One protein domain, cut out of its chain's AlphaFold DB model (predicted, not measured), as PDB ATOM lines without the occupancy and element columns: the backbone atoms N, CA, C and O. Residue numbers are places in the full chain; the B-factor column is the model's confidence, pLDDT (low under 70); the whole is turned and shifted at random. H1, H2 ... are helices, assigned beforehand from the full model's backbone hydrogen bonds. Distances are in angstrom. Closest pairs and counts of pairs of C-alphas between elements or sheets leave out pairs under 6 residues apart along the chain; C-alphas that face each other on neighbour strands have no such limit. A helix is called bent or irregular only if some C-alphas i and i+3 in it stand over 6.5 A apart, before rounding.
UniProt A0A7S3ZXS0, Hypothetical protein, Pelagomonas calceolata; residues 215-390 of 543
ATOM      1  N   VAL A 215      37.800  18.222  -5.523       80.25
ATOM      2  CA  VAL A 215      38.309  17.074  -4.766       80.25
ATOM      3  C   VAL A 215      37.775  15.778  -5.375       80.25
ATOM      4  O   VAL A 215      38.553  14.861  -5.644       80.25
ATOM      5  N   THR A 216      36.476  15.719  -5.678       83.12
ATOM      6  CA  THR A 216      35.877  14.608  -6.434       83.12
ATOM      7  C   THR A 216      36.431  14.507  -7.852       83.12
ATOM      8  O   THR A 216      36.739  13.411  -8.311       83.12
ATOM      9  N   GLY A 217      36.650  15.626  -8.541       87.81
ATOM     10  CA  GLY A 217      37.275  15.642  -9.862       87.81
ATOM     11  C   GLY A 217      38.685  15.041  -9.874       87.81
ATOM     12  O   GLY A 217      39.008  14.224 -10.737       87.81
ATOM     13  N   ASP A 218      39.520  15.423  -8.903       87.00
ATOM     14  CA  ASP A 218      40.870  14.884  -8.708       87.00
ATOM     15  C   ASP A 218      40.836  13.392  -8.374       87.00
ATOM     16  O   ASP A 218      41.608  12.617  -8.940       87.00
ATOM     17  N   PHE A 219      39.908  12.975  -7.508       91.38
ATOM     18  CA  PHE A 219      39.686  11.567  -7.188       91.38
ATOM     19  C   PHE A 219      39.358  10.741  -8.419       91.38
ATOM     20  O   PHE A 219      39.996   9.721  -8.666       91.38
ATOM     21  N   VAL A 220      38.358  11.184  -9.181       92.75
ATOM     22  CA  VAL A 220      37.869  10.462 -10.349       92.75
ATOM     23  C   VAL A 220      38.991  10.318 -11.366       92.75
ATOM     24  O   VAL A 220      39.231   9.209 -11.828       92.75
ATOM     25  N   ARG A 221      39.744  11.387 -11.653       92.38
ATOM     26  CA  ARG A 221      40.910  11.315 -12.547       92.38
ATOM     27  C   ARG A 221      41.953  10.304 -12.082       92.38
ATOM     28  O   ARG A 221      42.343   9.447 -12.867       92.38
ATOM     29  N   ALA A 222      42.373  10.393 -10.822       92.19
ATOM     30  CA  ALA A 222      43.386   9.496 -10.270       92.19
ATOM     31  C   ALA A 222      42.922   8.033 -10.304       92.19
ATOM     32  O   ALA A 222      43.709   7.129 -10.579       92.19
ATOM     33  N   LYS A 223      41.627   7.793 -10.081       93.56
ATOM     34  CA  LYS A 223      41.055   6.457 -10.178       93.56
ATOM     35  C   LYS A 223      40.963   5.948 -11.618       93.56
ATOM     36  O   LYS A 223      41.256   4.782 -11.857       93.56
ATOM     37  N   ILE A 224      40.576   6.792 -12.572       94.38
ATOM     38  CA  ILE A 224      40.560   6.441 -14.001       94.38
ATOM     39  C   ILE A 224      41.965   6.042 -14.472       94.38
ATOM     40  O   ILE A 224      42.114   5.005 -15.115       94.38
ATOM     41  N   GLU A 225      42.990   6.794 -14.063       92.88
ATOM     42  CA  GLU A 225      44.395   6.472 -14.336       92.88
ATOM     43  C   GLU A 225      44.821   5.141 -13.696       92.88
ATOM     44  O   GLU A 225      45.404   4.297 -14.373       92.88
ATOM     45  N   HIS A 226      44.462   4.898 -12.428       91.88
ATOM     46  CA  HIS A 226      44.721   3.621 -11.740       91.88
ATOM     47  C   HIS A 226      44.091   2.421 -12.457       91.88
ATOM     48  O   HIS A 226      44.670   1.338 -12.486       91.88
ATOM     49  N   LEU A 227      42.911   2.609 -13.049       91.00
ATOM     50  CA  LEU A 227      42.218   1.581 -13.828       91.00
ATOM     51  C   LEU A 227      42.811   1.384 -15.234       91.00
ATOM     52  O   LEU A 227      42.323   0.529 -15.971       91.00
ATOM     53  N   GLY A 228      43.828   2.159 -15.626       93.38
ATOM     54  CA  GLY A 228      44.409   2.118 -16.968       93.38
ATOM     55  C   GLY A 228      43.458   2.623 -18.057       93.38
ATOM     56  O   GLY A 228      43.609   2.255 -19.220       93.38
ATOM     57  N   LEU A 229      42.463   3.434 -17.687       93.19
ATOM     58  CA  LEU A 229      41.481   4.000 -18.608       93.19
ATOM     59  C   LEU A 229      41.880   5.422 -19.008       93.19
ATOM     60  O   LEU A 229      42.508   6.160 -18.250       93.19
ATOM     61  N   THR A 230      41.453   5.842 -20.195       91.12
ATOM     62  CA  THR A 230      41.559   7.235 -20.642       91.12
ATOM     63  C   THR A 230      40.195   7.895 -20.555       91.12
ATOM     64  O   THR A 230      39.212   7.294 -20.977       91.12
ATOM     65  N   LEU A 231      40.123   9.147 -20.096       86.75
ATOM     66  CA  LEU A 231      38.847   9.871 -20.051       86.75
ATOM     67  C   LEU A 231      38.188  10.002 -21.431       86.75
ATOM     68  O   LEU A 231      36.977  10.125 -21.487       86.75
ATOM     69  N   GLU A 232      38.959   9.961 -22.521       87.31
ATOM     70  CA  GLU A 232      38.477  10.070 -23.909       87.31
ATOM     71  C   GLU A 232      37.816   8.782 -24.429       87.31
ATOM     72  O   GLU A 232      37.170   8.813 -25.474       87.31
ATOM     73  N   SER A 233      37.931   7.659 -23.706       90.94
ATOM     74  CA  SER A 233      37.257   6.415 -24.092       90.94
ATOM     75  C   SER A 233      35.847   6.335 -23.494       90.94
ATOM     76  O   SER A 233      35.633   6.816 -22.376       90.94
ATOM     77  N   PRO A 234      34.884   5.680 -24.173       91.94
ATOM     78  CA  PRO A 234      33.538   5.475 -23.635       91.94
ATOM     79  C   PRO A 234      33.532   4.855 -22.233       91.94
ATOM     80  O   PRO A 234      32.752   5.262 -21.375       91.94
ATOM     81  N   GLU A 235      34.440   3.916 -21.966       92.56
ATOM     82  CA  GLU A 235      34.590   3.249 -20.672       92.56
ATOM     83  C   GLU A 235      35.108   4.205 -19.592       92.56
ATOM     84  O   GLU A 235      34.634   4.168 -18.453       92.56
ATOM     85  N   GLY A 236      36.054   5.084 -19.943       93.31
ATOM     86  CA  GLY A 236      36.554   6.124 -19.050       93.31
ATOM     87  C   GLY A 236      35.472   7.138 -18.686       93.31
ATOM     88  O   GLY A 236      35.305   7.454 -17.504       93.31
ATOM     89  N   ILE A 237      34.685   7.589 -19.670       92.94
ATOM     90  CA  ILE A 237      33.536   8.488 -19.456       92.94
ATOM     91  C   ILE A 237      32.486   7.801 -18.580       92.94
ATOM     92  O   ILE A 237      32.034   8.382 -17.592       92.94
ATOM     93  N   ALA A 238      32.120   6.555 -18.900       93.50
ATOM     94  CA  ALA A 238      31.134   5.780 -18.153       93.50
ATOM     95  C   ALA A 238      31.525   5.638 -16.675       93.50
ATOM     96  O   ALA A 238      30.696   5.853 -15.784       93.50
ATOM     97  N   ALA A 239      32.792   5.309 -16.411       93.75
ATOM     98  CA  ALA A 239      33.317   5.159 -15.060       93.75
ATOM     99  C   ALA A 239      33.365   6.496 -14.304       93.75
ATOM    100  O   ALA A 239      32.941   6.570 -13.148       93.75
ATOM    101  N   ALA A 240      33.821   7.565 -14.960       94.00
ATOM    102  CA  ALA A 240      33.870   8.901 -14.379       94.00
ATOM    103  C   ALA A 240      32.472   9.422 -14.017       94.00
ATOM    104  O   ALA A 240      32.236   9.807 -12.870       94.00
ATOM    105  N   LEU A 241      31.527   9.362 -14.959       92.12
ATOM    106  CA  LEU A 241      30.151   9.806 -14.748       92.12
ATOM    107  C   LEU A 241      29.457   8.985 -13.654       92.12
ATOM    108  O   LEU A 241      28.779   9.551 -12.798       92.12
ATOM    109  N   SER A 242      29.669   7.665 -13.629       90.81
ATOM    110  CA  SER A 242      29.114   6.788 -12.589       90.81
ATOM    111  C   SER A 242      29.597   7.172 -11.192       90.81
ATOM    112  O   SER A 242      28.789   7.209 -10.266       90.81
ATOM    113  N   MET A 243      30.884   7.503 -11.032       92.31
ATOM    114  CA  MET A 243      31.422   7.978  -9.753       92.31
ATOM    115  C   MET A 243      30.870   9.350  -9.364       92.31
ATOM    116  O   MET A 243      30.498   9.530  -8.208       92.31
ATOM    117  N   CYS A 244      30.768  10.296 -10.303       89.94
ATOM    118  CA  CYS A 244      30.192  11.616 -10.028       89.94
ATOM    119  C   CYS A 244      28.722  11.519  -9.589       89.94
ATOM    120  O   CYS A 244      28.312  12.188  -8.647       89.94
ATOM    121  N   VAL A 245      27.926  10.655 -10.223       88.12
ATOM    122  CA  VAL A 245      26.533  10.413  -9.813       88.12
ATOM    123  C   VAL A 245      26.467   9.665  -8.473       88.12
ATOM    124  O   VAL A 245      25.609   9.973  -7.650       88.12
ATOM    125  N   ALA A 246      27.369   8.708  -8.229       86.75
ATOM    126  CA  ALA A 246      27.428   7.967  -6.968       86.75
ATOM    127  C   ALA A 246      27.854   8.834  -5.772       86.75
ATOM    128  O   ALA A 246      27.369   8.618  -4.663       86.75
ATOM    129  N   GLU A 247      28.735   9.810  -5.983       85.19
ATOM    130  CA  GLU A 247      29.075  10.818  -4.977       85.19
ATOM    131  C   GLU A 247      27.841  11.665  -4.641       85.19
ATOM    132  O   GLU A 247      27.446  11.747  -3.476       85.19
ATOM    133  N   MET A 248      27.131  12.140  -5.669       82.31
ATOM    134  CA  MET A 248      25.897  12.914  -5.513       82.31
ATOM    135  C   MET A 248      24.729  12.125  -4.893       82.31
ATOM    136  O   MET A 248      23.749  12.730  -4.446       82.31
ATOM    137  N   ASP A 249      24.811  10.793  -4.811       81.44
ATOM    138  CA  ASP A 249      23.854  10.004  -4.031       81.44
ATOM    139  C   ASP A 249      23.973  10.273  -2.514       81.44
ATOM    140  O   ASP A 249      23.039   9.968  -1.764       81.44
ATOM    141  N   GLY A 250      25.081  10.872  -2.059       79.06
ATOM    142  CA  GLY A 250      25.236  11.424  -0.714       79.06
ATOM    143  C   GLY A 250      25.442  10.374   0.374       79.06
ATOM    144  O   GLY A 250      24.850  10.483   1.452       79.06
ATOM    145  N   TRP A 251      26.235   9.338   0.101       84.56
ATOM    146  CA  TRP A 251      26.635   8.340   1.097       84.56
ATOM    147  C   TRP A 251      27.385   8.983   2.266       84.56
ATOM    148  O   TRP A 251      28.203   9.881   2.073       84.56
ATOM    149  N   ARG A 252      27.136   8.521   3.498       84.19
ATOM    150  CA  ARG A 252      27.925   9.006   4.637       84.19
ATOM    151  C   ARG A 252      29.375   8.527   4.547       84.19
ATOM    152  O   ARG A 252      29.657   7.403   4.128       84.19
ATOM    153  N   VAL A 253      30.290   9.375   5.006       82.56
ATOM    154  CA  VAL A 253      31.737   9.118   4.971       82.56
ATOM    155  C   VAL A 253      32.126   7.884   5.793       82.56
ATOM    156  O   VAL A 253      32.987   7.117   5.370       82.56
ATOM    157  N   ASP A 254      31.487   7.649   6.941       85.06
ATOM    158  CA  ASP A 254      31.704   6.455   7.771       85.06
ATOM    159  C   ASP A 254      31.284   5.167   7.046       85.06
ATOM    160  O   ASP A 254      31.991   4.159   7.099       85.06
ATOM    161  N   PHE A 255      30.183   5.209   6.293       87.88
ATOM    162  CA  PHE A 255      29.747   4.097   5.454       87.88
ATOM    163  C   PHE A 255      30.737   3.811   4.317       87.88
ATOM    164  O   PHE A 255      31.120   2.659   4.106       87.88
ATOM    165  N   LEU A 256      31.203   4.851   3.615       88.06
ATOM    166  CA  LEU A 256      32.218   4.715   2.562       88.06
ATOM    167  C   LEU A 256      33.564   4.224   3.109       88.06
ATOM    168  O   LEU A 256      34.275   3.477   2.434       88.06
ATOM    169  N   ARG A 257      33.909   4.588   4.347       88.44
ATOM    170  CA  ARG A 257      35.103   4.078   5.026       88.44
ATOM    171  C   ARG A 257      34.991   2.580   5.300       88.44
ATOM    172  O   ARG A 257      35.884   1.844   4.895       88.44
ATOM    173  N   ARG A 258      33.865   2.122   5.867       89.88
ATOM    174  CA  ARG A 258      33.571   0.685   6.062       89.88
ATOM    175  C   ARG A 258      33.633  -0.090   4.747       89.88
ATOM    176  O   ARG A 258      34.156  -1.198   4.714       89.88
ATOM    177  N   TRP A 259      33.103   0.490   3.669       90.31
ATOM    178  CA  TRP A 259      33.221  -0.084   2.329       90.31
ATOM    179  C   TRP A 259      34.691  -0.233   1.934       90.31
ATOM    180  O   TRP A 259      35.130  -1.328   1.597       90.31
ATOM    181  N   THR A 260      35.463   0.847   2.037       88.12
ATOM    182  CA  THR A 260      36.868   0.879   1.612       88.12
ATOM    183  C   THR A 260      37.741  -0.100   2.404       88.12
ATOM    184  O   THR A 260      38.613  -0.745   1.828       88.12
ATOM    185  N   GLU A 261      37.471  -0.293   3.695       86.12
ATOM    186  CA  GLU A 261      38.138  -1.300   4.533       86.12
ATOM    187  C   GLU A 261      37.918  -2.740   4.042       86.12
ATOM    188  O   GLU A 261      38.788  -3.586   4.231       86.12
ATOM    189  N   GLN A 262      36.788  -3.011   3.380       82.00
ATOM    190  CA  GLN A 262      36.464  -4.319   2.802       82.00
ATOM    191  C   GLN A 262      36.849  -4.445   1.322       82.00
ATOM    192  O   GLN A 262      36.726  -5.529   0.750       82.00
ATOM    193  N   THR A 263      37.312  -3.361   0.690       77.88
ATOM    194  CA  THR A 263      37.806  -3.427  -0.690       77.88
ATOM    195  C   THR A 263      39.179  -4.101  -0.754       77.88
ATOM    196  O   THR A 263      40.012  -3.851   0.128       77.88
ATOM    197  N   PRO A 264      39.438  -4.926  -1.790       80.12
ATOM    198  CA  PRO A 264      40.751  -5.513  -2.048       80.12
ATOM    199  C   PRO A 264      41.895  -4.488  -1.979       80.12
ATOM    200  O   PRO A 264      41.715  -3.308  -2.285       80.12
ATOM    201  N   GLY A 265      43.076  -4.924  -1.531       75.00
ATOM    202  CA  GLY A 265      44.218  -4.031  -1.281       75.00
ATOM    203  C   GLY A 265      44.809  -3.381  -2.538       75.00
ATOM    204  O   GLY A 265      45.478  -2.359  -2.436       75.00
ATOM    205  N   ASP A 266      44.543  -3.958  -3.705       78.88
ATOM    206  CA  ASP A 266      44.927  -3.486  -5.037       78.88
ATOM    207  C   ASP A 266      43.948  -2.455  -5.627       78.88
ATOM    208  O   ASP A 266      44.225  -1.848  -6.664       78.88
ATOM    209  N   TRP A 267      42.805  -2.216  -4.975       83.12
ATOM    210  CA  TRP A 267      41.848  -1.207  -5.419       83.12
ATOM    211  C   TRP A 267      42.278   0.202  -5.017       83.12
ATOM    212  O   TRP A 267      42.881   0.430  -3.968       83.12
ATOM    213  N   PHE A 268      41.911   1.170  -5.859       86.94
ATOM    214  CA  PHE A 268      42.285   2.565  -5.668       86.94
ATOM    215  C   PHE A 268      41.794   3.116  -4.322       86.94
ATOM    216  O   PHE A 268      40.618   3.001  -3.969       86.94
ATOM    217  N   ARG A 269      42.698   3.788  -3.602       85.56
ATOM    218  CA  ARG A 269      42.393   4.581  -2.409       85.56
ATOM    219  C   ARG A 269      43.053   5.938  -2.552       85.56
ATOM    220  O   ARG A 269      44.249   6.034  -2.818       85.56
ATOM    221  N   MET A 270      42.283   6.991  -2.327       83.31
ATOM    222  CA  MET A 270      42.806   8.345  -2.439       83.31
ATOM    223  C   MET A 270      43.877   8.623  -1.380       83.31
ATOM    224  O   MET A 270      43.700   8.318  -0.201       83.31
ATOM    225  N   SER A 271      44.981   9.252  -1.770       80.38
ATOM    226  CA  SER A 271      46.112   9.499  -0.868       80.38
ATOM    227  C   SER A 271      46.029  10.837  -0.116       80.38
ATOM    228  O   SER A 271      46.624  10.975   0.959       80.38
ATOM    229  N   LYS A 272      45.295  11.827  -0.648       73.31
ATOM    230  CA  LYS A 272      45.226  13.210  -0.136       73.31
ATOM    231  C   LYS A 272      43.831  13.835  -0.319       73.31
ATOM    232  O   LYS A 272      43.023  13.342  -1.093       73.31
ATOM    233  N   GLY A 273      43.568  14.939   0.384       72.44
ATOM    234  CA  GLY A 273      42.300  15.680   0.305       72.44
ATOM    235  C   GLY A 273      41.185  15.103   1.182       72.44
ATOM    236  O   GLY A 273      41.415  14.187   1.973       72.44
ATOM    237  N   GLN A 274      39.970  15.642   1.051       68.94
ATOM    238  CA  GLN A 274      38.824  15.261   1.892       68.94
ATOM    239  C   GLN A 274      38.393  13.800   1.701       68.94
ATOM    240  O   GLN A 274      37.882  13.183   2.631       68.94
ATOM    241  N   MET A 275      38.666  13.215   0.531       78.19
ATOM    242  CA  MET A 275      38.382  11.806   0.251       78.19
ATOM    243  C   MET A 275      39.543  10.861   0.573       78.19
ATOM    244  O   MET A 275      39.513   9.700   0.175       78.19
ATOM    245  N   LYS A 276      40.575  11.326   1.289       82.44
ATOM    246  CA  LYS A 276      41.729  10.504   1.669       82.44
ATOM    247  C   LYS A 276      41.291   9.191   2.330       82.44
ATOM    248  O   LYS A 276      40.556   9.183   3.315       82.44
ATOM    249  N   GLY A 277      41.814   8.086   1.811       82.69
ATOM    250  CA  GLY A 277      41.547   6.734   2.285       82.69
ATOM    251  C   GLY A 277      40.178   6.185   1.893       82.69
ATOM    252  O   GLY A 277      39.861   5.082   2.322       82.69
ATOM    253  N   LEU A 278      39.383   6.918   1.106       86.50
ATOM    254  CA  LEU A 278      38.091   6.466   0.598       86.50
ATOM    255  C   LEU A 278      38.209   5.905  -0.820       86.50
ATOM    256  O   LEU A 278      39.170   6.178  -1.549       86.50
ATOM    257  N   ASN A 279      37.182   5.145  -1.195       88.12
ATOM    258  CA  ASN A 279      36.966   4.602  -2.524       88.12
ATOM    259  C   ASN A 279      35.480   4.740  -2.929       88.12
ATOM    260  O   ASN A 279      34.588   4.620  -2.088       88.12
ATOM    261  N   LEU A 280      35.217   4.946  -4.222       88.62
ATOM    262  CA  LEU A 280      33.882   4.997  -4.832       88.62
ATOM    263  C   LEU A 280      33.819   3.993  -5.984       88.62
ATOM    264  O   LEU A 280      34.767   3.945  -6.763       88.62
ATOM    265  N   PRO A 281      32.750   3.195  -6.130       89.50
ATOM    266  CA  PRO A 281      32.678   2.194  -7.190       89.50
ATOM    267  C   PRO A 281      32.590   2.855  -8.579       89.50
ATOM    268  O   PRO A 281      31.744   3.717  -8.806       89.50
ATOM    269  N   ALA A 282      33.458   2.441  -9.501       89.62
ATOM    270  CA  ALA A 282      33.656   3.061 -10.812       89.62
ATOM    271  C   ALA A 282      33.215   2.175 -11.979       89.62
ATOM    272  O   ALA A 282      32.672   2.667 -12.962       89.62
ATOM    273  N   ASN A 283      33.438   0.863 -11.887       86.38
ATOM    274  CA  ASN A 283      33.131  -0.077 -12.963       86.38
ATOM    275  C   ASN A 283      32.080  -1.115 -12.534       86.38
ATOM    276  O   ASN A 283      31.654  -1.177 -11.378       86.38
ATOM    277  N   ARG A 284      31.651  -1.953 -13.486       87.38
ATOM    278  CA  ARG A 284      30.612  -2.972 -13.263       87.38
ATOM    279  C   ARG A 284      30.956  -3.932 -12.120       87.38
ATOM    280  O   ARG A 284      30.055  -4.345 -11.394       87.38
ATOM    281  N   GLU A 285      32.220  -4.320 -11.978       88.69
ATOM    282  CA  GLU A 285      32.659  -5.233 -10.923       88.69
ATOM    283  C   GLU A 285      32.614  -4.553  -9.554       88.69
ATOM    284  O   GLU A 285      32.009  -5.078  -8.614       88.69
ATOM    285  N   GLU A 286      33.178  -3.353  -9.457       90.12
ATOM    286  CA  GLU A 286      33.198  -2.589  -8.216       90.12
ATOM    287  C   GLU A 286      31.793  -2.233  -7.731       90.12
ATOM    288  O   GLU A 286      31.501  -2.383  -6.545       90.12
ATOM    289  N   VAL A 287      30.892  -1.838  -8.636       89.38
ATOM    290  CA  VAL A 287      29.489  -1.561  -8.298       89.38
ATOM    291  C   VAL A 287      28.785  -2.826  -7.806       89.38
ATOM    292  O   VAL A 287      28.093  -2.777  -6.790       89.38
ATOM    293  N   LYS A 288      28.987  -3.986  -8.448       89.62
ATOM    294  CA  LYS A 288      28.414  -5.259  -7.969       89.62
ATOM    295  C   LYS A 288      28.905  -5.606  -6.565       89.62
ATOM    296  O   LYS A 288      28.111  -6.038  -5.728       89.62
ATOM    297  N   ASN A 289      30.193  -5.415  -6.295       90.62
ATOM    298  CA  ASN A 289      30.758  -5.662  -4.971       90.62
ATOM    299  C   ASN A 289      30.246  -4.642  -3.941       90.62
ATOM    300  O   ASN A 289      29.888  -5.040  -2.832       90.62
ATOM    301  N   PHE A 290      30.081  -3.375  -4.324       91.12
ATOM    302  CA  PHE A 290      29.475  -2.356  -3.470       91.12
ATOM    303  C   PHE A 290      28.024  -2.699  -3.114       91.12
ATOM    304  O   PHE A 290      27.644  -2.625  -1.949       91.12
ATOM    305  N   ILE A 291      27.218  -3.166  -4.076       91.44
ATOM    306  CA  ILE A 291      25.847  -3.639  -3.817       91.44
ATOM    307  C   ILE A 291      25.858  -4.821  -2.840       91.44
ATOM    308  O   ILE A 291      25.069  -4.838  -1.893       91.44
ATOM    309  N   ARG A 292      26.744  -5.809  -3.042       91.56
ATOM    310  CA  ARG A 292      26.877  -6.976  -2.147       91.56
ATOM    311  C   ARG A 292      27.232  -6.569  -0.719       91.56
ATOM    312  O   ARG A 292      26.701  -7.168   0.212       91.56
ATOM    313  N   PHE A 293      28.073  -5.551  -0.557       91.50
ATOM    314  CA  PHE A 293      28.411  -4.959   0.732       91.50
ATOM    315  C   PHE A 293      27.230  -4.187   1.346       91.50
ATOM    316  O   PHE A 293      26.828  -4.443   2.481       91.50
ATOM    317  N   ALA A 294      26.633  -3.262   0.591       91.06
ATOM    318  CA  ALA A 294      25.671  -2.304   1.120       91.06
ATOM    319  C   ALA A 294      24.309  -2.934   1.440       91.06
ATOM    320  O   ALA A 294      23.682  -2.614   2.452       91.06
ATOM    321  N   LYS A 295      23.842  -3.864   0.603       90.19
ATOM    322  CA  LYS A 295      22.510  -4.475   0.703       90.19
ATOM    323  C   LYS A 295      22.227  -5.173   2.046       90.19
ATOM    324  O   LYS A 295      21.167  -4.899   2.616       90.19
ATOM    325  N   PRO A 296      23.093  -6.053   2.589       89.62
ATOM    326  CA  PRO A 296      22.851  -6.675   3.893       89.62
ATOM    327  C   PRO A 296      22.905  -5.663   5.042       89.62
ATOM    328  O   PRO A 296      22.039  -5.710   5.915       89.62
ATOM    329  N   ILE A 297      23.850  -4.717   5.013       88.94
ATOM    330  CA  ILE A 297      23.986  -3.667   6.035       88.94
ATOM    331  C   ILE A 297      22.707  -2.837   6.095       88.94
ATOM    332  O   ILE A 297      22.068  -2.743   7.139       88.94
ATOM    333  N   MET A 298      22.256  -2.329   4.947       87.00
ATOM    334  CA  MET A 298      21.055  -1.505   4.883       87.00
ATOM    335  C   MET A 298      19.792  -2.243   5.319       87.00
ATOM    336  O   MET A 298      18.854  -1.590   5.773       87.00
ATOM    337  N   ARG A 299      19.729  -3.573   5.158       85.06
ATOM    338  CA  ARG A 299      18.587  -4.401   5.580       85.06
ATOM    339  C   ARG A 299      18.564  -4.655   7.082       85.06
ATOM    340  O   ARG A 299      17.472  -4.640   7.651       85.06
ATOM    341  N   ASN A 300      19.730  -4.889   7.675       85.56
ATOM    342  CA  ASN A 300      19.862  -5.407   9.034       85.56
ATOM    343  C   ASN A 300      20.175  -4.322  10.072       85.56
ATOM    344  O   ASN A 300      19.824  -4.491  11.237       85.56
ATOM    345  N   GLU A 301      20.792  -3.214   9.666       83.56
ATOM    346  CA  GLU A 301      21.142  -2.111  10.559       83.56
ATOM    347  C   GLU A 301      20.104  -0.972  10.452       83.56
ATOM    348  O   GLU A 301      19.698  -0.590   9.347       83.56
ATOM    349  N   PRO A 302      19.641  -0.409  11.580       70.94
ATOM    350  CA  PRO A 302      18.900   0.844  11.585       70.94
ATOM    351  C   PRO A 302      19.881   2.022  11.489       70.94
ATOM    352  O   PRO A 302      20.787   2.139  12.308       70.94
ATOM    353  N   GLY A 303      19.696   2.931  10.533       68.38
ATOM    354  CA  GLY A 303      20.497   4.155  10.501       68.38
ATOM    355  C   GLY A 303      20.291   5.027   9.266       68.38
ATOM    356  O   GLY A 303      19.765   4.559   8.250       68.38
ATOM    357  N   PRO A 304      20.702   6.307   9.333       71.69
ATOM    358  CA  PRO A 304      20.897   7.116   8.145       71.69
ATOM    359  C   PRO A 304      22.195   6.666   7.461       71.69
ATOM    360  O   PRO A 304      23.284   6.900   7.972       71.69
ATOM    361  N   PHE A 305      22.079   6.000   6.312       82.44
ATOM    362  CA  PHE A 305      23.227   5.608   5.471       82.44
ATOM    363  C   PHE A 305      23.704   6.739   4.547       82.44
ATOM    364  O   PHE A 305      24.775   6.660   3.949       82.44
ATOM    365  N   PHE A 306      22.908   7.803   4.458       81.12
ATOM    366  CA  PHE A 306      23.125   8.954   3.593       81.12
ATOM    367  C   PHE A 306      23.199  10.231   4.438       81.12
ATOM    368  O   PHE A 306      22.432  10.383   5.392       81.12
ATOM    369  N   SER A 307      24.119  11.134   4.100       70.12
ATOM    370  CA  SER A 307      24.286  12.467   4.709       70.12
ATOM    371  C   SER A 307      23.393  13.522   4.036       70.12
ATOM    372  O   SER A 307      23.044  14.557   4.622       70.12
ATOM    373  N   ALA A 308      22.983  13.256   2.794       62.66
ATOM    374  CA  ALA A 308      22.120  14.123   2.010       62.66
ATOM    375  C   ALA A 308      20.651  14.001   2.449       62.66
ATOM    376  O   ALA A 308      19.955  13.041   2.130       62.66
ATOM    377  N   SER A 309      20.125  15.037   3.108       51.16
ATOM    378  CA  SER A 309      18.711  15.114   3.513       51.16
ATOM    379  C   SER A 309      17.720  15.169   2.339       51.16
ATOM    380  O   SER A 309      16.515  15.078   2.552       51.16
ATOM    381  N   TYR A 310      18.211  15.365   1.111       52.72
ATOM    382  CA  TYR A 310      17.426  15.314  -0.126       52.72
ATOM    383  C   TYR A 310      17.396  13.915  -0.759       52.72
ATOM    384  O   TYR A 310      16.688  13.717  -1.746       52.72
ATOM    385  N   GLN A 311      18.141  12.948  -0.212       60.47
ATOM    386  CA  GLN A 311      18.198  11.604  -0.763       60.47
ATOM    387  C   GLN A 311      16.931  10.823  -0.398       60.47
ATOM    388  O   GLN A 311      16.809  10.231   0.675       60.47
ATOM    389  N   VAL A 312      15.960  10.834  -1.312       53.22
ATOM    390  CA  VAL A 312      14.667  10.147  -1.160       53.22
ATOM    391  C   VAL A 312      14.710   8.685  -1.605       53.22
ATOM    392  O   VAL A 312      13.771   7.940  -1.326       53.22
ATOM    393  N   GLN A 313      15.783   8.253  -2.279       70.38
ATOM    394  CA  GLN A 313      15.844   6.912  -2.865       70.38
ATOM    395  C   GLN A 313      16.130   5.822  -1.822       70.38
ATOM    396  O   GLN A 313      15.652   4.693  -1.962       70.38
ATOM    397  N   GLY A 314      16.850   6.149  -0.743       76.25
ATOM    398  CA  GLY A 314      17.108   5.240   0.377       76.25
ATOM    399  C   GLY A 314      17.581   3.855  -0.083       76.25
ATOM    400  O   GLY A 314      18.529   3.729  -0.853       76.25
ATOM    401  N   ARG A 315      16.888   2.792   0.348       80.06
ATOM    402  CA  ARG A 315      17.213   1.403  -0.036       80.06
ATOM    403  C   ARG A 315      17.041   1.113  -1.535       80.06
ATOM    404  O   ARG A 315      17.748   0.249  -2.045       80.06
ATOM    405  N   ARG A 316      16.165   1.834  -2.255       81.88
ATOM    406  CA  ARG A 316      15.924   1.617  -3.701       81.88
ATOM    407  C   ARG A 316      17.180   1.842  -4.534       81.88
ATOM    408  O   ARG A 316      17.356   1.186  -5.559       81.88
ATOM    409  N   LEU A 317      18.062   2.721  -4.057       85.12
ATOM    410  CA  LEU A 317      19.339   2.986  -4.697       85.12
ATOM    411  C   LEU A 317      20.147   1.690  -4.877       85.12
ATOM    412  O   LEU A 317      20.542   1.357  -5.991       85.12
ATOM    413  N   VAL A 318      20.297   0.913  -3.800       86.94
ATOM    414  CA  VAL A 318      21.046  -0.356  -3.790       86.94
ATOM    415  C   VAL A 318      20.218  -1.532  -4.302       86.94
ATOM    416  O   VAL A 318      20.744  -2.401  -4.990       86.94
ATOM    417  N   ASP A 319      18.925  -1.592  -3.973       83.12
ATOM    418  CA  ASP A 319      18.079  -2.730  -4.346       83.12
ATOM    419  C   ASP A 319      17.725  -2.755  -5.842       83.12
ATOM    420  O   ASP A 319      17.385  -3.824  -6.354       83.12
ATOM    421  N   SER A 320      17.754  -1.613  -6.538       82.88
ATOM    422  CA  SER A 320      17.251  -1.521  -7.916       82.88
ATOM    423  C   SER A 320      18.062  -0.611  -8.831       82.88
ATOM    424  O   SER A 320      18.254  -0.957  -9.993       82.88
ATOM    425  N   TYR A 321      18.541   0.539  -8.353       88.44
ATOM    426  CA  TYR A 321      19.088   1.544  -9.265       88.44
ATOM    427  C   TYR A 321      20.526   1.288  -9.695       88.44
ATOM    428  O   TYR A 321      20.779   1.384 -10.888       88.44
ATOM    429  N   TYR A 322      21.451   0.906  -8.810       88.94
ATOM    430  CA  TYR A 322      22.843   0.670  -9.234       88.94
ATOM    431  C   TYR A 322      22.962  -0.385 -10.350       88.94
ATOM    432  O   TYR A 322      23.650  -0.147 -11.341       88.94
ATOM    433  N   ASP A 323      22.238  -1.506 -10.255       86.00
ATOM    434  CA  ASP A 323      22.232  -2.531 -11.311       86.00
ATOM    435  C   ASP A 323      21.626  -2.019 -12.630       86.00
ATOM    436  O   ASP A 323      22.092  -2.385 -13.710       86.00
ATOM    437  N   GLN A 324      20.585  -1.183 -12.564       89.69
ATOM    438  CA  GLN A 324      19.980  -0.576 -13.754       89.69
ATOM    439  C   GLN A 324      20.900   0.469 -14.387       89.69
ATOM    440  O   GLN A 324      21.091   0.438 -15.601       89.69
ATOM    441  N   ARG A 325      21.539   1.317 -13.574       90.56
ATOM    442  CA  ARG A 325      22.509   2.324 -14.022       90.56
ATOM    443  C   ARG A 325      23.625   1.681 -14.840       90.56
ATOM    444  O   ARG A 325      23.930   2.160 -15.922       90.56
ATOM    445  N   LEU A 326      24.156   0.538 -14.401       86.56
ATOM    446  CA  LEU A 326      25.160  -0.206 -15.172       86.56
ATOM    447  C   LEU A 326      24.650  -0.700 -16.534       86.56
ATOM    448  O   LEU A 326      25.446  -0.913 -17.442       86.56
ATOM    449  N   LYS A 327      23.351  -0.960 -16.694       89.38
ATOM    450  CA  LYS A 327      22.771  -1.353 -17.990       89.38
ATOM    451  C   LYS A 327      22.510  -0.146 -18.893       89.38
ATOM    452  O   LYS A 327      22.474  -0.311 -20.101       89.38
ATOM    453  N   GLN A 328      22.328   1.031 -18.301       94.19
ATOM    454  CA  GLN A 328      21.993   2.281 -18.985       94.19
ATOM    455  C   GLN A 328      23.223   3.126 -19.337       94.19
ATOM    456  O   GLN A 328      23.139   3.941 -20.247       94.19
ATOM    457  N   ILE A 329      24.343   2.959 -18.623       93.12
ATOM    458  CA  ILE A 329      25.491   3.875 -18.705       93.12
ATOM    459  C   ILE A 329      26.066   3.992 -20.117       93.12
ATOM    460  O   ILE A 329      26.375   5.096 -20.546       93.12
ATOM    461  N   ASP A 330      26.127   2.895 -20.871       92.94
ATOM    462  CA  ASP A 330      26.665   2.916 -22.235       92.94
ATOM    463  C   ASP A 330      25.765   3.752 -23.167       92.94
ATOM    464  O   ASP A 330      26.255   4.568 -23.946       92.94
ATOM    465  N   SER A 331      24.437   3.631 -23.026       94.88
ATOM    466  CA  SER A 331      23.473   4.477 -23.743       94.88
ATOM    467  C   SER A 331      23.570   5.938 -23.308       94.88
ATOM    468  O   SER A 331      23.557   6.825 -24.151       94.88
ATOM    469  N   VAL A 332      23.722   6.200 -22.008       94.69
ATOM    470  CA  VAL A 332      23.892   7.560 -21.469       94.69
ATOM    471  C   VAL A 332      25.136   8.231 -22.047       94.69
ATOM    472  O   VAL A 332      25.071   9.398 -22.416       94.69
ATOM    473  N   VAL A 333      26.258   7.510 -22.151       94.06
ATOM    474  CA  VAL A 333      27.497   8.032 -22.747       94.06
ATOM    475  C   VAL A 333      27.302   8.354 -24.229       94.06
ATOM    476  O   VAL A 333      27.745   9.410 -24.676       94.06
ATOM    477  N   ALA A 334      26.609   7.492 -24.979       93.69
ATOM    478  CA  ALA A 334      26.308   7.740 -26.387       93.69
ATOM    479  C   ALA A 334      25.422   8.986 -26.587       93.69
ATOM    480  O   ALA A 334      25.748   9.843 -27.407       93.69
ATOM    481  N   GLU A 335      24.352   9.121 -25.801       94.50
ATOM    482  CA  GLU A 335      23.450  10.284 -25.838       94.50
ATOM    483  C   GLU A 335      24.161  11.574 -25.394       94.50
ATOM    484  O   GLU A 335      23.984  12.636 -25.994       94.50
ATOM    485  N   LEU A 336      25.029  11.494 -24.380       92.31
ATOM    486  CA  LEU A 336      25.828  12.632 -23.924       92.31
ATOM    487  C   LEU A 336      26.794  13.116 -25.014       92.31
ATOM    488  O   LEU A 336      26.912  14.319 -25.234       92.31
ATOM    489  N   ALA A 337      27.454  12.197 -25.723       90.81
ATOM    490  CA  ALA A 337      28.349  12.534 -26.830       90.81
ATOM    491  C   ALA A 337      27.604  13.148 -28.033       90.81
ATOM    492  O   ALA A 337      28.184  13.938 -28.784       90.81
ATOM    493  N   ALA A 338      26.327  12.792 -28.213       92.50
ATOM    494  CA  ALA A 338      25.461  13.313 -29.267       92.50
ATOM    495  C   ALA A 338      24.767  14.640 -28.909       92.50
ATOM    496  O   ALA A 338      24.221  15.282 -29.804       92.50
ATOM    497  N   SER A 339      24.791  15.049 -27.638       92.75
ATOM    498  CA  SER A 339      24.095  16.243 -27.154       92.75
ATOM    499  C   SER A 339      24.666  17.528 -27.764       92.75
ATOM    500  O   SER A 339      25.880  17.745 -27.763       92.75
ATOM    501  N   GLU A 340      23.784  18.406 -28.233       92.94
ATOM    502  CA  GLU A 340      24.121  19.726 -28.778       92.94
ATOM    503  C   GLU A 340      23.897  20.831 -27.740       92.94
ATOM    504  O   GLU A 340      24.575  21.855 -27.759       92.94
ATOM    505  N   THR A 341      22.992  20.614 -26.781       90.00
ATOM    506  CA  THR A 341      22.693  21.582 -25.715       90.00
ATOM    507  C   THR A 341      22.902  21.012 -24.314       90.00
ATOM    508  O   THR A 341      22.835  19.807 -24.069       90.00
ATOM    509  N   TRP A 342      23.099  21.897 -23.335       86.38
ATOM    510  CA  TRP A 342      23.229  21.521 -21.927       86.38
ATOM    511  C   TRP A 342      21.959  20.844 -21.391       86.38
ATOM    512  O   TRP A 342      22.038  19.932 -20.568       86.38
ATOM    513  N   LYS A 343      20.781  21.239 -21.899       85.94
ATOM    514  CA  LYS A 343      19.498  20.585 -21.594       85.94
ATOM    515  C   LYS A 343      19.512  19.118 -22.028       85.94
ATOM    516  O   LYS A 343      19.113  18.260 -21.242       85.94
ATOM    517  N   GLU A 344      19.978  18.834 -23.241       90.88
ATOM    518  CA  GLU A 344      20.093  17.469 -23.774       90.88
ATOM    519  C   GLU A 344      21.111  16.647 -22.992       90.88
ATOM    520  O   GLU A 344      20.791  15.543 -22.558       90.88
ATOM    521  N   ALA A 345      22.278  17.222 -22.690       90.88
ATOM    522  CA  ALA A 345      23.298  16.560 -21.885       90.88
ATOM    523  C   ALA A 345      22.760  16.177 -20.491       90.88
ATOM    524  O   ALA A 345      22.919  15.044 -20.030       90.88
ATOM    525  N   CYS A 346      22.039  17.088 -19.830       88.00
ATOM    526  CA  CYS A 346      21.358  16.799 -18.569       88.00
ATOM    527  C   CYS A 346      20.246  15.749 -18.714       88.00
ATOM    528  O   CYS A 346      20.024  14.978 -17.777       88.00
ATOM    529  N   ALA A 347      19.525  15.716 -19.839       88.88
ATOM    530  CA  ALA A 347      18.499  14.711 -20.111       88.88
ATOM    531  C   ALA A 347      19.114  13.320 -20.340       88.88
ATOM    532  O   ALA A 347      18.600  12.339 -19.804       88.88
ATOM    533  N   ALA A 348      20.256  13.239 -21.029       92.94
ATOM    534  CA  ALA A 348      21.006  12.003 -21.225       92.94
ATOM    535  C   ALA A 348      21.393  11.372 -19.880       92.94
ATOM    536  O   ALA A 348      21.108  10.203 -19.631       92.94
ATOM    537  N   VAL A 349      21.953  12.156 -18.950       91.50
ATOM    538  CA  VAL A 349      22.322  11.647 -17.613       91.50
ATOM    539  C   VAL A 349      21.096  11.211 -16.802       91.50
ATOM    540  O   VAL A 349      21.180  10.266 -16.018       91.50
ATOM    541  N   GLN A 350      19.933  11.835 -17.004       88.12
ATOM    542  CA  GLN A 350      18.688  11.450 -16.328       88.12
ATOM    543  C   GLN A 350      18.143  10.081 -16.752       88.12
ATOM    544  O   GLN A 350      17.312   9.528 -16.029       88.12
ATOM    545  N   LEU A 351      18.633   9.503 -17.854       90.56
ATOM    546  CA  LEU A 351      18.337   8.114 -18.216       90.56
ATOM    547  C   LEU A 351      18.885   7.122 -17.177       90.56
ATOM    548  O   LEU A 351      18.385   6.000 -17.080       90.56
ATOM    549  N   LEU A 352      19.875   7.526 -16.369       90.94
ATOM    550  CA  LEU A 352      20.344   6.740 -15.232       90.94
ATOM    551  C   LEU A 352      19.264   6.661 -14.150       90.94
ATOM    552  O   LEU A 352      18.901   7.653 -13.506       90.94
ATOM    553  N   SER A 353      18.814   5.440 -13.874       90.19
ATOM    554  CA  SER A 353      17.826   5.165 -12.837       90.19
ATOM    555  C   SER A 353      18.219   5.788 -11.497       90.19
ATOM    556  O   SER A 353      19.326   5.602 -10.997       90.19
ATOM    557  N   GLY A 354      17.298   6.533 -10.886       83.44
ATOM    558  CA  GLY A 354      17.491   7.140  -9.568       83.44
ATOM    559  C   GLY A 354      18.382   8.383  -9.526       83.44
ATOM    560  O   GLY A 354      18.534   8.931  -8.441       83.44
ATOM    561  N   ALA A 355      18.958   8.845 -10.643       83.69
ATOM    562  CA  ALA A 355      19.636  10.142 -10.678       83.69
ATOM    563  C   ALA A 355      18.600  11.287 -10.613       83.69
ATOM    564  O   ALA A 355      18.621  12.141  -9.728       83.69
ATOM    565  N   GLY A 356      17.611  11.278 -11.510       79.25
ATOM    566  CA  GLY A 356      16.672  12.399 -11.630       79.25
ATOM    567  C   GLY A 356      17.377  13.723 -11.972       79.25
ATOM    568  O   GLY A 356      18.590  13.773 -12.176       79.25
ATOM    569  N   GLN A 357      16.613  14.814 -12.050       76.81
ATOM    570  CA  GLN A 357      17.113  16.107 -12.547       76.81
ATOM    571  C   GLN A 357      18.273  16.672 -11.719       76.81
ATOM    572  O   GLN A 357      19.264  17.141 -12.279       76.81
ATOM    573  N   PHE A 358      18.161  16.618 -10.388       76.94
ATOM    574  CA  PHE A 358      19.153  17.210  -9.494       76.94
ATOM    575  C   PHE A 358      20.456  16.403  -9.446       76.94
ATOM    576  O   PHE A 358      21.505  16.961  -9.746       76.94
ATOM    577  N   VAL A 359      20.409  15.106  -9.105       79.56
ATOM    578  CA  VAL A 359      21.630  14.276  -9.004       79.56
ATOM    579  C   VAL A 359      22.285  14.150 -10.375       79.56
ATOM    580  O   VAL A 359      23.500  14.269 -10.468       79.56
ATOM    581  N   GLY A 360      21.496  13.978 -11.444       83.75
ATOM    582  CA  GLY A 360      22.021  13.917 -12.807       83.75
ATOM    583  C   GLY A 360      22.686  15.225 -13.235       83.75
ATOM    584  O   GLY A 360      23.820  15.207 -13.703       83.75
ATOM    585  N   GLY A 361      22.030  16.365 -13.002       82.44
ATOM    586  CA  GLY A 361      22.590  17.678 -13.324       82.44
ATOM    587  C   GLY A 361      23.849  18.012 -12.525       82.44
ATOM    588  O   GLY A 361      24.850  18.408 -13.108       82.44
ATOM    589  N   GLN A 362      23.841  17.817 -11.202       79.25
ATOM    590  CA  GLN A 362      25.029  18.067 -10.374       79.25
ATOM    591  C   GLN A 362      26.147  17.061 -10.663       79.25
ATOM    592  O   GLN A 362      27.304  17.451 -10.751       79.25
ATOM    593  N   GLY A 363      25.815  15.789 -10.899       85.38
ATOM    594  CA  GLY A 363      26.783  14.775 -11.313       85.38
ATOM    595  C   GLY A 363      27.454  15.142 -12.637       85.38
ATOM    596  O   GLY A 363      28.674  15.038 -12.750       85.38
ATOM    597  N   LEU A 364      26.687  15.656 -13.605       87.69
ATOM    598  CA  LEU A 364      27.228  16.154 -14.868       87.69
ATOM    599  C   LEU A 364      28.101  17.398 -14.669       87.69
ATOM    600  O   LEU A 364      29.140  17.511 -15.306       87.69
ATOM    601  N   LEU A 365      27.737  18.305 -13.762       81.44
ATOM    602  CA  LEU A 365      28.560  19.472 -13.439       81.44
ATOM    603  C   LEU A 365      29.867  19.092 -12.710       81.44
ATOM    604  O   LEU A 365      30.912  19.688 -12.978       81.44
ATOM    605  N   THR A 366      29.848  18.070 -11.849       83.44
ATOM    606  CA  THR A 366      31.054  17.486 -11.234       83.44
ATOM    607  C   THR A 366      31.930  16.781 -12.241       83.44
ATOM    608  O   THR A 366      33.141  17.012 -12.260       83.44
ATOM    609  N   PHE A 367      31.338  16.006 -13.142       88.44
ATOM    610  CA  PHE A 367      32.061  15.517 -14.303       88.44
ATOM    611  C   PHE A 367      32.658  16.698 -15.077       88.44
ATOM    612  O   PHE A 367      33.818  16.667 -15.486       88.44
ATOM    613  N   ALA A 368      31.917  17.799 -15.173       85.12
ATOM    614  CA  ALA A 368      32.297  18.892 -16.024       85.12
ATOM    615  C   ALA A 368      33.473  19.741 -15.568       85.12
ATOM    616  O   ALA A 368      34.553  19.776 -16.166       85.12
ATOM    617  N   TYR A 369      33.221  20.470 -14.499       79.25
ATOM    618  CA  TYR A 369      34.172  21.384 -13.906       79.25
ATOM    619  C   TYR A 369      35.218  20.611 -13.111       79.25
ATOM    620  O   TYR A 369      36.405  20.932 -13.155       79.25
ATOM    621  N   GLY A 370      34.777  19.542 -12.441       82.56
ATOM    622  CA  GLY A 370      35.621  18.681 -11.631       82.56
ATOM    623  C   GLY A 370      36.536  17.831 -12.496       82.56
ATOM    624  O   GLY A 370      37.738  18.056 -12.452       82.56
ATOM    625  N   VAL A 371      36.004  16.872 -13.267       88.75
ATOM    626  CA  VAL A 371      36.789  15.834 -13.979       88.75
ATOM    627  C   VAL A 371      37.407  16.343 -15.282       88.75
ATOM    628  O   VAL A 371      38.605  16.146 -15.502       88.75
ATOM    629  N   CYS A 372      36.633  17.047 -16.106       86.38
ATOM    630  CA  CYS A 372      37.077  17.534 -17.416       86.38
ATOM    631  C   CYS A 372      37.841  18.864 -17.340       86.38
ATOM    632  O   CYS A 372      38.335  19.346 -18.354       86.38
ATOM    633  N   LYS A 373      37.935  19.482 -16.151       82.56
ATOM    634  CA  LYS A 373      38.545  20.809 -15.945       82.56
ATOM    635  C   LYS A 373      37.992  21.861 -16.919       82.56
ATOM    636  O   LYS A 373      38.743  22.672 -17.452       82.56
ATOM    637  N   SER A 374      36.678  21.812 -17.151       77.44
ATOM    638  CA  SER A 374      35.948  22.688 -18.078       77.44
ATOM    639  C   SER A 374      36.222  22.476 -19.576       77.44
ATOM    640  O   SER A 374      35.728  23.265 -20.376       77.44
ATOM    641  N   ASP A 375      36.932  21.418 -19.981       82.44
ATOM    642  CA  ASP A 375      37.106  21.055 -21.394       82.44
ATOM    643  C   ASP A 375      36.163  19.908 -21.803       82.44
ATOM    644  O   ASP A 375      36.517  18.730 -21.752       82.44
ATOM    645  N   PHE A 376      34.931  20.258 -22.198       80.19
ATOM    646  CA  PHE A 376      33.916  19.293 -22.670       80.19
ATOM    647  C   PHE A 376      34.135  18.804 -24.084       80.19
ATOM    648  O   PHE A 376      33.584  17.773 -24.473       80.19
ATOM    649  N   THR A 377      34.915  19.555 -24.854       77.50
ATOM    650  CA  THR A 377      34.994  19.391 -26.305       77.50
ATOM    651  C   THR A 377      35.561  18.029 -26.698       77.50
ATOM    652  O   THR A 377      35.265  17.522 -27.776       77.50
ATOM    653  N   LYS A 378      36.294  17.391 -25.782       76.69
ATOM    654  CA  LYS A 378      36.847  16.043 -25.923       76.69
ATOM    655  C   LYS A 378      35.814  14.915 -25.869       76.69
ATOM    656  O   LYS A 378      36.087  13.836 -26.381       76.69
ATOM    657  N   PHE A 379      34.656  15.145 -25.250       79.44
ATOM    658  CA  PHE A 379      33.642  14.108 -25.004       79.44
ATOM    659  C   PHE A 379      32.335  14.396 -25.738       79.44
ATOM    660  O   PHE A 379      31.717  13.487 -26.283       79.44
ATOM    661  N   ALA A 380      31.935  15.667 -25.776       85.25
ATOM    662  CA  ALA A 380      30.741  16.142 -26.459       85.25
ATOM    663  C   ALA A 380      31.124  17.330 -27.360       85.25
ATOM    664  O   ALA A 380      30.878  18.485 -27.011       85.25
ATOM    665  N   PRO A 381      31.769  17.087 -28.517       84.88
ATOM    666  CA  PRO A 381      32.313  18.151 -29.368       84.88
ATOM    667  C   PRO A 381      31.238  19.057 -29.981       84.88
ATOM    668  O   PRO A 381      31.548  20.156 -30.430       84.88
ATOM    669  N   ARG A 382      29.985  18.590 -30.028       88.00
ATOM    670  CA  ARG A 382      28.832  19.344 -30.540       88.00
ATOM    671  C   ARG A 382      28.121  20.162 -29.471       88.00
ATOM    672  O   ARG A 382      27.289  20.991 -29.819       88.00
ATOM    673  N   LEU A 383      28.437  19.929 -28.199       88.38
ATOM    674  CA  LEU A 383      27.780  20.594 -27.090       88.38
ATOM    675  C   LEU A 383      28.138  22.080 -27.086       88.38
ATOM    676  O   LEU A 383      29.281  22.458 -26.814       88.38
ATOM    677  N   ASP A 384      27.144  22.928 -27.311       86.94
ATOM    678  CA  ASP A 384      27.258  24.351 -27.043       86.94
ATOM    679  C   ASP A 384      27.228  24.584 -25.530       86.94
ATOM    680  O   ASP A 384      26.174  24.686 -24.898       86.94
ATOM    681  N   VAL A 385      28.414  24.681 -24.931       75.19
ATOM    682  CA  VAL A 385      28.587  24.918 -23.492       75.19
ATOM    683  C   VAL A 385      27.951  26.247 -23.053       75.19
ATOM    684  O   VAL A 385      27.588  26.380 -21.884       75.19
ATOM    685  N   SER A 386      27.746  27.213 -23.962       75.62
ATOM    686  CA  SER A 386      27.074  28.478 -23.629       75.62
ATOM    687  C   SER A 386      25.589  28.291 -23.287       75.62
ATOM    688  O   SER A 386      25.067  29.003 -22.431       75.62
ATOM    689  N   SER A 387      24.937  27.247 -23.815       80.25
ATOM    690  CA  SER A 387      23.553  26.888 -23.460       80.25
ATOM    691  C   SER A 387      23.374  26.489 -21.985       80.25
ATOM    692  O   SER A 387      22.253  26.453 -21.473       80.25
ATOM    693  N   MET A 388      24.468  26.238 -21.253       75.94
ATOM    694  CA  MET A 388      24.435  26.040 -19.801       75.94
ATOM    695  C   MET A 388      23.914  27.276 -19.059       75.94
ATOM    696  O   MET A 388      23.322  27.146 -17.990       75.94
ATOM    697  N   GLU A 389      24.089  28.474 -19.621       67.06
ATOM    698  CA  GLU A 389      23.566  29.706 -19.024       67.06
ATOM    699  C   GLU A 389      22.029  29.765 -19.053       67.06
ATOM    700  O   GLU A 389      21.428  30.444 -18.214       67.06
ATOM    701  N   GLU A 390      21.403  29.020 -19.969       66.69
ATOM    702  CA  GLU A 390      19.956  28.992 -20.201       66.69
ATOM    703  C   GLU A 390      19.254  27.799 -19.535       66.69
ATOM    704  O   GLU A 390      18.042  27.846 -19.308       66.69
TER     705      GLU A 390
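Overview. This is residues 215 to 390 of the 543 residues of the protein "Hypothetical protein" of Pelagomonas calceolata (UniProt A0A7S3ZXS0). H2 forms the middle of a compact helical body, with H1, H5 and H7 packed round it; the helices that touch are mostly crossed. H4 and the kinked H5 make a hairpin that overlaps over part of its length and stretches along the longest axis, with H3 toward one end and H6 and H8 toward the other. The printed part has 176 residues with eight named helices, H1 to H8 in chain order, and no named strand: all helix. The radius of gyration of the C-alphas is 15.5 A, compact, and the spans are 47 by 31 by 26 A.

Arrangement. Start at H1, residues 215 to 226, a helical hairpin with H2, residues 234 to 248: the closest C-alphas, of Val 220 and Ala 240, are 5.9 A apart, and the shallow tilt of 34.7 degrees is only just short of steep. H3, residues 253 to 262, only just touches H4, residues 284 to 300, with 3 pairs of C-alphas within 8 A, closest at Trp 259 and Phe 293, 7.0 A. H5, residues 315 to 338, makes a helical hairpin with H4 through its residues 315 to 326 alone, at a shallow tilt of 26 degrees; the closest C-alphas are those of Ile 291 and Val 318, 5.8 A. Past its kink of 60 degrees near residue 322, H5 touches H2 with residues 329 to 333 alone, closest at the C-alphas of Ala 238 and Ile 329, 6.0 A. H6, residues 342 to 350, is a helical hairpin with H5, closest at C-alphas 345 and 336, 5.1 A. H7, residues 356 to 371, touches H2 at a steep tilt of 63 degrees, closest at C-alphas 363 and 245, 4.6 A; it also touches H6, and H1 with residues 366 to 371 alone. H8, residues 385 to 389, touches H6, closest at C-alphas 388 and 342, 5.1 A. Every O i to N i+4 pair is within hydrogen-bond range in H1, H2, H3, H6 and H7; H4 has 11 of 13, H5 15 of 20, and H8 0 of 1 but 2 of 2 O i to N i+3 pairs.

Along the chain. Find C-alpha 215 at (38.309, 17.074, -4.766), where H1 begins. H2 is 21.0 A long, H4 24.9 A and H7 20.5 A. H5, 32.6 A, runs from C-alpha 315 at (17.213, 1.403, -0.036) to C-alpha 338 at (25.461, 13.313, -29.267). H5 is irregular, with C-alphas 319 and 322 7.6 A apart; H4 only just, with 293 and 296 6.6 A apart.

Size, cuts and confidence. The two C-alphas farthest apart, of Asn 300 and Ser 386, are 47.6 A apart. The printed part has no cut. Long links join H3 to H4, H4 to H5 and H7 to H8. The model's pLDDT is under 70 at residues 274, 303, 308 to 312 and 389 to 390.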